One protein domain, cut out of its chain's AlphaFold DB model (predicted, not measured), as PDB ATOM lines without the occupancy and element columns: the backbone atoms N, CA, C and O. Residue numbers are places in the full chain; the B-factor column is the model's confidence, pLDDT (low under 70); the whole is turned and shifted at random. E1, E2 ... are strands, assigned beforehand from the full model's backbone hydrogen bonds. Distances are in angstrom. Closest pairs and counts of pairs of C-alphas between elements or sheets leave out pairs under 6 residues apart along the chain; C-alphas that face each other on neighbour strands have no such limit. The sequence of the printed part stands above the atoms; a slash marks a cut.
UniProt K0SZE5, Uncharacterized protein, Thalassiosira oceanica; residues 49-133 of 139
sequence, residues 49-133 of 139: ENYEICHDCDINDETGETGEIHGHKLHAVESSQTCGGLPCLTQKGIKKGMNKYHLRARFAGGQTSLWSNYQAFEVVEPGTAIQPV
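What this domain is: This is residues 49 to 133 of the 139 residues of an uncharacterized protein of Thalassiosira oceanica (UniProt K0SZE5). A strongly twisted, curled sheet of four strands forms a trough, and a pair of strands, E3 and E6, lies across its open side, giving a loose, incompletely closed barrel. The long strand E4 runs through the sheet, and a long loop, residues 56 to 73, bulges out at one side. The printed part has 85 residues with six named strands, E1 to E6 in chain order, and no named helix; the class is all strand. The larger sheet has the order E2, E1, E4, E5, and both sheets are antiparallel. The whole is compact, with a radius of gyration of the C-alphas of 12.6 A and spans of 38 by 28 by 21 A.

Where its parts are: E1 is residues 49 to 55, 20.0 A long, beginning at C-alpha 49 (149.935, 98.661, 184.381). E2 is residues 74 to 78, 12.9 A, and E3 is residues 86 to 94, 20.1 A. E4 is residues 97 to 107, 32.3 A. E5 is residues 119 to 123, 12.4 A, and E6 is residues 127 to 132, 16.6 A, ending at C-alpha 132 (144.401, 84.263, 176.092).

How they stand to each other: E1 and E2 form a hairpin, with N 53 and O 75 2.8 A apart. E1 pairs with residues 101 to 106 of E4, with N 52 and O 104 2.9 A apart. E4 and E5 form a hairpin over residues 97 to 101 of E4, with N 99 and O 121 2.9 A apart. E3 and E6 are antiparallel at 165 degrees, with N 93 and O 127 3.4 A apart. The closest C-alphas of E2 and E3, those of Val 77 and Leu 89, are 6.7 A apart. E4 and E6 are apart.

The domain as a whole: The two farthest C-alphas, of Gly 109 and Glu 125, are 39.1 A apart. The printed part has no cut. The links E1 to E2 and E4 to E5 are long. The mean pLDDT of the printed part is 75.8; residues 67 to 72, 82 to 88, 90 to 91 and 124 to 133 are under 70.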
ATOM      1  N   GLU A  49     150.915  98.377 183.326       83.94
ATOM      2  CA  GLU A  49     149.935  98.661 184.381       83.94
ATOM      3  C   GLU A  49     148.655  97.857 184.143       83.94
ATOM      4  O   GLU A  49     148.183  97.126 185.017       83.94
ATOM      5  N   ASN A  50     148.126  97.937 182.924       84.31
ATOM      6  CA  ASN A  50     146.926  97.229 182.512       84.31
ATOM      7  C   ASN A  50     146.930  96.972 181.004       84.31
ATOM      8  O   ASN A  50     147.658  97.595 180.235       84.31
ATOM      9  N   TYR A  51     146.073  96.063 180.571       84.31
ATOM     10  CA  TYR A  51     145.785  95.840 179.165       84.31
ATOM     11  C   TYR A  51     144.485  96.533 178.790       84.31
ATOM     12  O   TYR A  51     143.587  96.692 179.619       84.31
ATOM     13  N   GLU A  52     144.374  96.944 177.537       86.94
ATOM     14  CA  GLU A  52     143.132  97.450 176.974       86.94
ATOM     15  C   GLU A  52     142.697  96.579 175.817       86.94
ATOM     16  O   GLU A  52     143.495  96.242 174.943       86.94
ATOM     17  N   ILE A  53     141.415  96.238 175.829       86.19
ATOM     18  CA  ILE A  53     140.797  95.404 174.815       86.19
ATOM     19  C   ILE A  53     139.699  96.187 174.124       86.19
ATOM     20  O   ILE A  53     138.815  96.752 174.769       86.19
ATOM     21  N   CYS A  54     139.776  96.211 172.802       86.44
ATOM     22  CA  CYS A  54     138.802  96.829 171.923       86.44
ATOM     23  C   CYS A  54     137.956  95.725 171.288       86.44
ATOM     24  O   CYS A  54     138.508  94.852 170.619       86.44
ATOM     25  N   HIS A  55     136.642  95.742 171.519       85.19
ATOM     26  CA  HIS A  55     135.695  94.791 170.923       85.19
ATOM     27  C   HIS A  55     135.033  95.416 169.686       85.19
ATOM     28  O   HIS A  55     134.420  96.482 169.779       85.19
ATOM     29  N   ASP A  56     135.185  94.747 168.541       83.06
ATOM     30  CA  ASP A  56     134.660  95.122 167.221       83.06
ATOM     31  C   ASP A  56     135.078  96.524 166.747       83.06
ATOM     32  O   ASP A  56     134.315  97.212 166.077       83.06
ATOM     33  N   CYS A  57     136.288  96.955 167.101       84.12
ATOM     34  CA  CYS A  57     136.837  98.249 166.698       84.12
ATOM     35  C   CYS A  57     137.463  98.208 165.303       84.12
ATOM     36  O   CYS A  57     138.004  97.181 164.897       84.12
ATOM     37  N   ASP A  58     137.445  99.350 164.615       85.69
ATOM     38  CA  ASP A  58     138.135  99.529 163.339       85.69
ATOM     39  C   ASP A  58     139.587  99.971 163.583       85.69
ATOM     40  O   ASP A  58     139.893 101.146 163.805       85.69
ATOM     41  N   ILE A  59     140.480  98.989 163.652       85.50
ATOM     42  CA  ILE A  59     141.919  99.181 163.838       85.50
ATOM     43  C   ILE A  59     142.620  98.631 162.604       85.50
ATOM     44  O   ILE A  59     142.294  97.545 162.123       85.50
ATOM     45  N   ASN A  60     143.609  99.371 162.109       82.62
ATOM     46  CA  ASN A  60     144.418  98.905 160.997       82.62
ATOM     47  C   ASN A  60     145.355  97.786 161.482       82.62
ATOM     48  O   ASN A  60     146.265  98.034 162.268       82.62
ATOM     49  N   ASP A  61     145.146  96.556 161.010       79.31
ATOM     50  CA  ASP A  61     145.965  95.400 161.398       79.31
ATOM     51  C   ASP A  61     147.421  95.488 160.932       79.31
ATOM     52  O   ASP A  61     148.300  94.853 161.516       79.31
ATOM     53  N   GLU A  62     147.700  96.244 159.871       78.69
ATOM     54  CA  GLU A  62     149.059  96.391 159.358       78.69
ATOM     55  C   GLU A  62     149.862  97.349 160.239       78.69
ATOM     56  O   GLU A  62     150.973  97.009 160.654       78.69
ATOM     57  N   THR A  63     149.283  98.508 160.570       77.19
ATOM     58  CA  THR A  63     149.979  99.590 161.286       77.19
ATOM     59  C   THR A  63     149.755  99.583 162.798       77.19
ATOM     60  O   THR A  63     150.536 100.183 163.530       77.19
ATOM     61  N   GLY A  64     148.706  98.922 163.292       75.50
ATOM     62  CA  GLY A  64     148.304  98.974 164.702       75.50
ATOM     63  C   GLY A  64     147.783 100.348 165.139       75.50
ATOM     64  O   GLY A  64     147.624 100.595 166.339       75.50
ATOM     65  N   GLU A  65     147.526 101.248 164.187       79.44
ATOM     66  CA  GLU A  65     146.962 102.569 164.439       79.44
ATOM     67  C   GLU A  65     145.440 102.494 164.592       79.44
ATOM     68  O   GLU A  65     144.743 101.688 163.970       79.44
ATOM     69  N   THR A  66     144.922 103.355 165.461       71.69
ATOM     70  CA  THR A  66     143.493 103.438 165.757       71.69
ATOM     71  C   THR A  66     142.801 104.275 164.685       71.69
ATOM     72  O   THR A  66     143.180 105.422 164.462       71.69
ATOM     73  N   GLY A  67     141.739 103.736 164.074       62.41
ATOM     74  CA  GLY A  67     140.682 104.576 163.505       62.41
ATOM     75  C   GLY A  67     139.934 105.321 164.620       62.41
ATOM     76  O   GLY A  67     140.215 105.112 165.803       62.41
ATOM     77  N   GLU A  68     138.979 106.195 164.288       59.88
ATOM     78  CA  GLU A  68     138.102 106.827 165.289       59.88
ATOM     79  C   GLU A  68     137.460 105.748 166.184       59.88
ATOM     80  O   GLU A  68     136.582 105.003 165.752       59.88
ATOM     81  N   ILE A  69     137.857 105.664 167.462       66.00
ATOM     82  CA  ILE A  69     137.223 104.776 168.454       66.00
ATOM     83  C   ILE A  69     135.929 105.449 168.944       66.00
ATOM     84  O   ILE A  69     135.767 105.767 170.122       66.00
ATOM     85  N   HIS A  70     135.007 105.752 168.029       54.81
ATOM     86  CA  HIS A  70     133.751 106.422 168.360       54.81
ATOM     87  C   HIS A  70     132.681 105.385 168.694       54.81
ATOM     88  O   HIS A  70     132.150 104.699 167.829       54.81
ATOM     89  N   GLY A  71     132.366 105.262 169.986       60.19
ATOM     90  CA  GLY A  71     131.286 104.398 170.477       60.19
ATOM     91  C   GLY A  71     131.681 102.948 170.774       60.19
ATOM     92  O   GLY A  71     130.854 102.199 171.294       60.19
ATOM     93  N   HIS A  72     132.934 102.554 170.527       67.94
ATOM     94  CA  HIS A  72     133.435 101.242 170.936       67.94
ATOM     95  C   HIS A  72     133.876 101.247 172.400       67.94
ATOM     96  O   HIS A  72     134.530 102.175 172.882       67.94
ATOM     97  N   LYS A  73     133.511 100.195 173.135       71.25
ATOM     98  CA  LYS A  73     133.817 100.077 174.559       71.25
ATOM     99  C   LYS A  73     135.222  99.508 174.742       71.25
ATOM    100  O   LYS A  73     135.460  98.338 174.451       71.25
ATOM    101  N   LEU A  74     136.133 100.335 175.251       80.44
ATOM    102  CA  LEU A  74     137.434  99.880 175.727       80.44
ATOM    103  C   LEU A  74     137.267  99.156 177.063       80.44
ATOM    104  O   LEU A  74     136.668  99.678 178.007       80.44
ATOM    105  N   HIS A  75     137.805  97.947 177.136       81.50
ATOM    106  CA  HIS A  75     137.804  97.125 178.333       81.50
ATOM    107  C   HIS A  75     139.207  97.083 178.920       81.50
ATOM    108  O   HIS A  75     140.115  96.507 178.327       81.50
ATOM    109  N   ALA A  76     139.380  97.690 180.092       82.69
ATOM    110  CA  ALA A  76     140.605  97.539 180.857       82.69
ATOM    111  C   ALA A  76     140.629  96.150 181.513       82.69
ATOM    112  O   ALA A  76     139.678  95.766 182.196       82.69
ATOM    113  N   VAL A  77     141.712  95.414 181.296       81.31
ATOM    114  CA  VAL A  77     142.007  94.141 181.955       81.31
ATOM    115  C   VAL A  77     143.237  94.355 182.820       81.31
ATOM    116  O   VAL A  77     144.272  94.814 182.336       81.31
ATOM    117  N   GLU A  78     143.123  94.055 184.109       79.12
ATOM    118  CA  GLU A  78     144.266  94.143 185.012       79.12
ATOM    119  C   GLU A  78     145.363  93.168 184.581       79.12
ATOM    120  O   GLU A  78     145.086  92.046 184.155       79.12
ATOM    121  N   SER A  79     146.624  93.570 184.732       74.38
ATOM    122  CA  SER A  79     147.778  92.725 184.400       74.38
ATOM    123  C   SER A  79     147.836  91.418 185.209       74.38
ATOM    124  O   SER A  79     148.474  90.458 184.779       74.38
ATOM    125  N   SER A  80     147.128  91.353 186.341       71.38
ATOM    126  CA  SER A  80     146.954  90.169 187.190       71.38
ATOM    127  C   SER A  80     146.004  89.116 186.595       71.38
ATOM    128  O   SER A  80     146.136  87.925 186.895       71.38
ATOM    129  N   GLN A  81     145.057  89.519 185.740       70.25
ATOM    130  CA  GLN A  81     144.057  88.630 185.150       70.25
ATOM    131  C   GLN A  81     144.616  87.952 183.901       70.25
ATOM    132  O   GLN A  81     144.468  88.429 182.773       70.25
ATOM    133  N   THR A  82     145.261  86.803 184.118       69.19
ATOM    134  CA  THR A  82     145.863  86.013 183.044       69.19
ATOM    135  C   THR A  82     145.257  84.618 182.924       69.19
ATOM    136  O   THR A  82     144.908  83.985 183.919       69.19
ATOM    137  N   CYS A  83     145.169  84.108 181.696       64.88
ATOM    138  CA  CYS A  83     144.891  82.702 181.414       64.88
ATOM    139  C   CYS A  83     146.084  82.113 180.680       64.88
ATOM    140  O   CYS A  83     146.425  82.557 179.586       64.88
ATOM    141  N   GLY A  84     146.763  81.144 181.293       66.25
ATOM    142  CA  GLY A  84     147.981  80.573 180.712       66.25
ATOM    143  C   GLY A  84     149.101  81.604 180.506       66.25
ATOM    144  O   GLY A  84     149.855  81.489 179.545       66.25
ATOM    145  N   GLY A  85     149.185  82.627 181.369       66.19
ATOM    146  CA  GLY A  85     150.207  83.681 181.304       66.19
ATOM    147  C   GLY A  85     149.919  84.811 180.310       66.19
ATOM    148  O   GLY A  85     150.776  85.666 180.104       66.19
ATOM    149  N   LEU A  86     148.732  84.835 179.698       67.69
ATOM    150  CA  LEU A  86     148.311  85.872 178.752       67.69
ATOM    151  C   LEU A  86     147.117  86.661 179.290       67.69
ATOM    152  O   LEU A  86     146.297  86.066 179.992       67.69
ATOM    153  N   PRO A  87     146.982  87.958 178.954       68.88
ATOM    154  CA  PRO A  87     145.853  88.772 179.387       68.88
ATOM    155  C   PRO A  87     144.546  88.118 178.974       68.88
ATOM    156  O   PRO A  87     144.410  87.647 177.839       68.88
ATOM    157  N   CYS A  88     143.609  88.076 179.914       68.12
ATOM    158  CA  CYS A  88     142.384  87.332 179.736       68.12
ATOM    159  C   CYS A  88     141.169  88.240 179.830       68.12
ATOM    160  O   CYS A  88     140.902  88.830 180.876       68.12
ATOM    161  N   LEU A  89     140.403  88.332 178.743       70.88
ATOM    162  CA  LEU A  89     139.123  89.025 178.779       70.88
ATOM    163  C   LEU A  89     138.035  88.065 179.227       70.88
ATOM    164  O   LEU A  89     137.843  87.021 178.613       70.88
ATOM    165  N   THR A  90     137.292  88.469 180.252       66.75
ATOM    166  CA  THR A  90     136.044  87.820 180.651       66.75
ATOM    167  C   THR A  90     134.908  88.808 180.424       66.75
ATOM    168  O   THR A  90     134.632  89.656 181.272       66.75
ATOM    169  N   GLN A  91     134.253  88.736 179.265       69.00
ATOM    170  CA  GLN A  91     133.126  89.615 178.948       69.00
ATOM    171  C   GLN A  91     131.819  88.824 178.991       69.00
ATOM    172  O   GLN A  91     131.679  87.781 178.356       69.00
ATOM    173  N   LYS A  92     130.857  89.320 179.775       72.19
ATOM    174  CA  LYS A  92     129.510  88.744 179.861       72.19
ATOM    175  C   LYS A  92     128.641  89.284 178.730       72.19
ATOM    176  O   LYS A  92     128.690  90.477 178.434       72.19
ATOM    177  N   GLY A  93     127.798  88.423 178.160       76.06
ATOM    178  CA  GLY A  93     126.794  88.828 177.173       76.06
ATOM    179  C   GLY A  93     127.356  89.077 175.774       76.06
ATOM    180  O   GLY A  93     126.768  89.849 175.018       76.06
ATOM    181  N   ILE A  94     128.482  88.444 175.424       79.94
ATOM    182  CA  ILE A  94     128.992  88.483 174.051       79.94
ATOM    183  C   ILE A  94     127.975  87.838 173.111       79.94
ATOM    184  O   ILE A  94     127.427  86.768 173.397       79.94
ATOM    185  N   LYS A  95     127.712  88.509 171.987       78.50
ATOM    186  CA  LYS A  95     126.806  87.998 170.962       78.50
ATOM    187  C   LYS A  95     127.386  86.729 170.349       78.50
ATOM    188  O   LYS A  95     128.584  86.640 170.085       78.50
ATOM    189  N   LYS A  96     126.503  85.770 170.077       79.69
ATOM    190  CA  LYS A  96     126.835  84.588 169.284       79.69
ATOM    191  C   LYS A  96     127.357  85.017 167.907       79.69
ATOM    192  O   LYS A  96     126.790  85.927 167.301       79.69
ATOM    193  N   GLY A  97     128.383  84.331 167.414       81.06
ATOM    194  CA  GLY A  97     129.000  84.584 166.111       81.06
ATOM    195  C   GLY A  97     130.460  85.024 166.205       81.06
ATOM    196  O   GLY A  97     131.102  84.883 167.246       81.06
ATOM    197  N   MET A  98     130.985  85.532 165.089       81.06
ATOM    198  CA  MET A  98     132.365  86.008 164.989       81.06
ATOM    199  C   MET A  98     132.497  87.387 165.630       81.06
ATOM    200  O   MET A  98     131.877  88.342 165.170       81.06
ATOM    201  N   ASN A  99     133.328  87.480 166.662       81.62
ATOM    202  CA  ASN A  99     133.641  88.723 167.358       81.62
ATOM    203  C   ASN A  99     135.122  89.047 167.150       81.62
ATOM    204  O   ASN A  99     135.965  88.146 167.242       81.62
ATOM    205  N   LYS A 100     135.444  90.310 166.869       85.19
ATOM    206  CA  LYS A 100     136.824  90.761 166.657       85.19
ATOM    207  C   LYS A 100     137.337  91.490 167.887       85.19
ATOM    208  O   LYS A 100     136.647  92.340 168.445       85.19
ATOM    209  N   TYR A 101     138.565  91.184 168.289       84.06
ATOM    210  CA  TYR A 101     139.198  91.839 169.425       84.06
ATOM    211  C   TYR A 101     140.606  92.286 169.090       84.06
ATOM    212  O   TYR A 101     141.377  91.535 168.497       84.06
ATOM    213  N   HIS A 102     140.939  93.484 169.551       85.50
ATOM    214  CA  HIS A 102     142.291  94.022 169.534       85.50
ATOM    215  C   HIS A 102     142.755  94.267 170.959       85.50
ATOM    216  O   HIS A 102     141.956  94.623 171.826       85.50
ATOM    217  N   LEU A 103     144.048  94.097 171.193       84.56
ATOM    218  CA  LEU A 103     144.677  94.262 172.493       84.56
ATOM    219  C   LEU A 103     145.806  95.278 172.383       84.56
ATOM    220  O   LEU A 103     146.571  95.254 171.421       84.56
ATOM    221  N   ARG A 104     145.962  96.121 173.398       86.00
ATOM    222  CA  ARG A 104     147.182  96.903 173.599       86.00
ATOM    223  C   ARG A 104     147.585  96.903 175.064       86.00
ATOM    224  O   ARG A 104     146.750  96.707 175.950       86.00
ATOM    225  N   ALA A 105     148.864  97.124 175.318       85.50
ATOM    226  CA  ALA A 105     149.390  97.307 176.660       85.50
ATOM    227  C   ALA A 105     149.384  98.796 177.033       85.50
ATOM    228  O   ALA A 105     149.751  99.646 176.218       85.50
ATOM    229  N   ARG A 106     148.995  99.112 178.271       84.81
ATOM    230  CA  ARG A 106     149.250 100.408 178.906       84.81
ATOM    231  C   ARG A 106     150.408 100.285 179.876       84.81
ATOM    232  O   ARG A 106     150.407  99.428 180.756       84.81
ATOM    233  N   PHE A 107     151.373 101.172 179.721       85.31
ATOM    234  CA  PHE A 107     152.554 101.264 180.559       85.31
ATOM    235  C   PHE A 107     152.424 102.410 181.553       85.31
ATOM    236  O   PHE A 107     151.677 103.371 181.339       85.31
ATOM    237  N   ALA A 108     153.223 102.321 182.613       80.31
ATOM    238  CA  ALA A 108     153.336 103.388 183.591       80.31
ATOM    239  C   ALA A 108     153.730 104.716 182.936       80.31
ATOM    240  O   ALA A 108     154.582 104.772 182.049       80.31
ATOM    241  N   GLY A 109     153.089 105.800 183.374       80.00
ATOM    242  CA  GLY A 109     153.293 107.133 182.796       80.00
ATOM    243  C   GLY A 109     152.417 107.442 181.579       80.00
ATOM    244  O   GLY A 109     152.664 108.431 180.892       80.00
ATOM    245  N   GLY A 110     151.385 106.632 181.315       80.69
ATOM    246  CA  GLY A 110     150.367 106.918 180.297       80.69
ATOM    247  C   GLY A 110     150.770 106.562 178.866       80.69
ATOM    248  O   GLY A 110     150.048 106.907 177.931       80.69
ATOM    249  N   GLN A 111     151.894 105.867 178.680       82.75
ATOM    250  CA  GLN A 111     152.299 105.341 177.379       82.75
ATOM    251  C   GLN A 111     151.460 104.107 177.019       82.75
ATOM    252  O   GLN A 111     151.131 103.285 177.873       82.75
ATOM    253  N   THR A 112     151.123 103.957 175.743       84.75
ATOM    254  CA  THR A 112     150.391 102.798 175.209       84.75
ATOM    255  C   THR A 112     151.198 102.146 174.100       84.75
ATOM    256  O   THR A 112     151.789 102.861 173.294       84.75
ATOM    257  N   SER A 113     151.167 100.816 174.005       84.88
ATOM    258  CA  SER A 113     151.633 100.127 172.798       84.88
ATOM    259  C   SER A 113     150.704 100.411 171.615       84.88
ATOM    260  O   SER A 113     149.549 100.822 171.792       84.88
ATOM    261  N   LEU A 114     151.180 100.090 170.413       85.62
ATOM    262  CA  LEU A 114     150.310  99.901 169.257       85.62
ATOM    263  C   LEU A 114     149.290  98.785 169.522       85.62
ATOM    264  O   LEU A 114     149.469  97.937 170.411       85.62
ATOM    265  N   TRP A 115     148.204  98.800 168.755       85.25
ATOM    266  CA  TRP A 115     147.210  97.738 168.805       85.25
ATOM    267  C   TRP A 115     147.736  96.453 168.166       85.25
ATOM    268  O   TRP A 115     148.449  96.463 167.163       85.25
ATOM    269  N   SER A 116     147.350  95.316 168.740       81.88
ATOM    270  CA  SER A 116     147.561  94.011 168.128       81.88
ATOM    271  C   SER A 116     146.699  93.846 166.875       81.88
ATOM    272  O   SER A 116     145.638  94.462 166.747       81.88
ATOM    273  N   ASN A 117     147.087  92.898 166.022       81.88
ATOM    274  CA  ASN A 117     146.206  92.369 164.974       81.88
ATOM    275  C   ASN A 117     144.905  91.856 165.600       81.88
ATOM    276  O   ASN A 117     144.929  91.387 166.753       81.88
ATOM    277  N   TYR A 118     143.800  91.905 164.848       81.56
ATOM    278  CA  TYR A 118     142.552  91.343 165.348       81.56
ATOM    279  C   TYR A 118     142.711  89.857 165.640       81.56
ATOM    280  O   TYR A 118     143.377  89.093 164.934       81.56
ATOM    281  N   GLN A 119     142.015  89.436 166.680       79.69
ATOM    282  CA  GLN A 119     141.746  88.040 166.943       79.69
ATOM    283  C   GLN A 119     140.252  87.833 166.832       79.69
ATOM    284  O   GLN A 119     139.455  88.520 167.474       79.69
ATOM    285  N   ALA A 120     139.887  86.918 165.944       79.62
ATOM    286  CA  ALA A 120     138.509  86.568 165.704       79.62
ATOM    287  C   ALA A 120     138.157  85.379 166.596       79.62
ATOM    288  O   ALA A 120     138.794  84.327 166.515       79.62
ATOM    289  N   PHE A 121     137.142  85.545 167.435       76.38
ATOM    290  CA  PHE A 121     136.631  84.474 168.274       76.38
ATOM    291  C   PHE A 121     135.201  84.160 167.871       76.38
ATOM    292  O   PHE A 121     134.331  85.036 167.856       76.38
ATOM    293  N   GLU A 122     134.965  82.893 167.549       78.56
ATOM    294  CA  GLU A 122     133.622  82.386 167.335       78.56
ATOM    295  C   GLU A 122     132.997  82.046 168.686       78.56
ATOM    296  O   GLU A 122     133.403  81.112 169.379       78.56
ATOM    297  N   VAL A 123     131.987  82.817 169.071       77.31
ATOM    298  CA  VAL A 123     131.189  82.523 170.256       77.31
ATOM    299  C   VAL A 123     130.044  81.617 169.832       77.31
ATOM    300  O   VAL A 123     129.090  82.071 169.201       77.31
ATOM    301  N   VAL A 124     130.161  80.326 170.154       68.94
ATOM    302  CA  VAL A 124     129.184  79.281 169.790       68.94
ATOM    303  C   VAL A 124     127.898  79.400 170.615       68.94
ATOM    304  O   VAL A 124     126.792  79.249 170.080       68.94
ATOM    305  N   GLU A 125     128.029  79.733 171.899       68.62
ATOM    306  CA  GLU A 125     126.921  79.979 172.824       68.62
ATOM    307  C   GLU A 125     127.085  81.356 173.477       68.62
ATOM    308  O   GLU A 125     128.178  81.673 173.953       68.62
ATOM    309  N   PRO A 126     126.035  82.198 173.500       60.34
ATOM    310  CA  PRO A 126     126.110  83.495 174.158       60.34
ATOM    311  C   PRO A 126     126.384  83.289 175.651       60.34
ATOM    312  O   PRO A 126     125.671  82.556 176.332       60.34
ATOM    313  N   GLY A 127     127.432  83.926 176.169       61.47
ATOM    314  CA  GLY A 127     127.905  83.623 177.514       61.47
ATOM    315  C   GLY A 127     129.174  84.369 177.900       61.47
ATOM    316  O   GLY A 127     129.367  85.524 177.518       61.47
ATOM    317  N   THR A 128     130.002  83.708 178.708       58.59
ATOM    318  CA  THR A 128     131.303  84.214 179.152       58.59
ATOM    319  C   THR A 128     132.396  83.565 178.310       58.59
ATOM    320  O   THR A 128     132.611  82.361 178.416       58.59
ATOM    321  N   ALA A 129     133.079  84.351 177.481       57.34
ATOM    322  CA  ALA A 129     134.279  83.901 176.780       57.34
ATOM    323  C   ALA A 129     135.509  84.177 177.654       57.34
ATOM    324  O   ALA A 129     135.593  85.245 178.256       57.34
ATOM    325  N   ILE A 130     136.433  83.216 177.724       57.91
ATOM    326  CA  ILE A 130     137.730  83.339 178.397       57.91
ATOM    327  C   ILE A 130     138.778  82.952 177.361       57.91
ATOM    328  O   ILE A 130     138.799  81.796 176.936       57.91
ATOM    329  N   GLN A 131     139.605  83.897 176.914       60.19
ATOM    330  CA  GLN A 131     140.623  83.617 175.899       60.19
ATOM    331  C   GLN A 131     141.943  84.343 176.182       60.19
ATOM    332  O   GLN A 131     141.923  85.522 176.544       60.19
ATOM    333  N   PRO A 132     143.085  83.657 175.997       57.28
ATOM    334  CA  PRO A 132     144.401  84.263 176.092       57.28
ATOM    335  C   PRO A 132     144.738  85.044 174.815       57.28
ATOM    336  O   PRO A 132     144.847  84.461 173.737       57.28
ATOM    337  N   VAL A 133     144.961  86.355 174.926       58.84
ATOM    338  CA  VAL A 133     145.164  87.220 173.749       58.84
ATOM    339  C   VAL A 133     146.650  87.566 173.550       58.84
ATOM    340  O   VAL A 133     147.297  88.105 174.448       58.84
TER     341      VAL A 133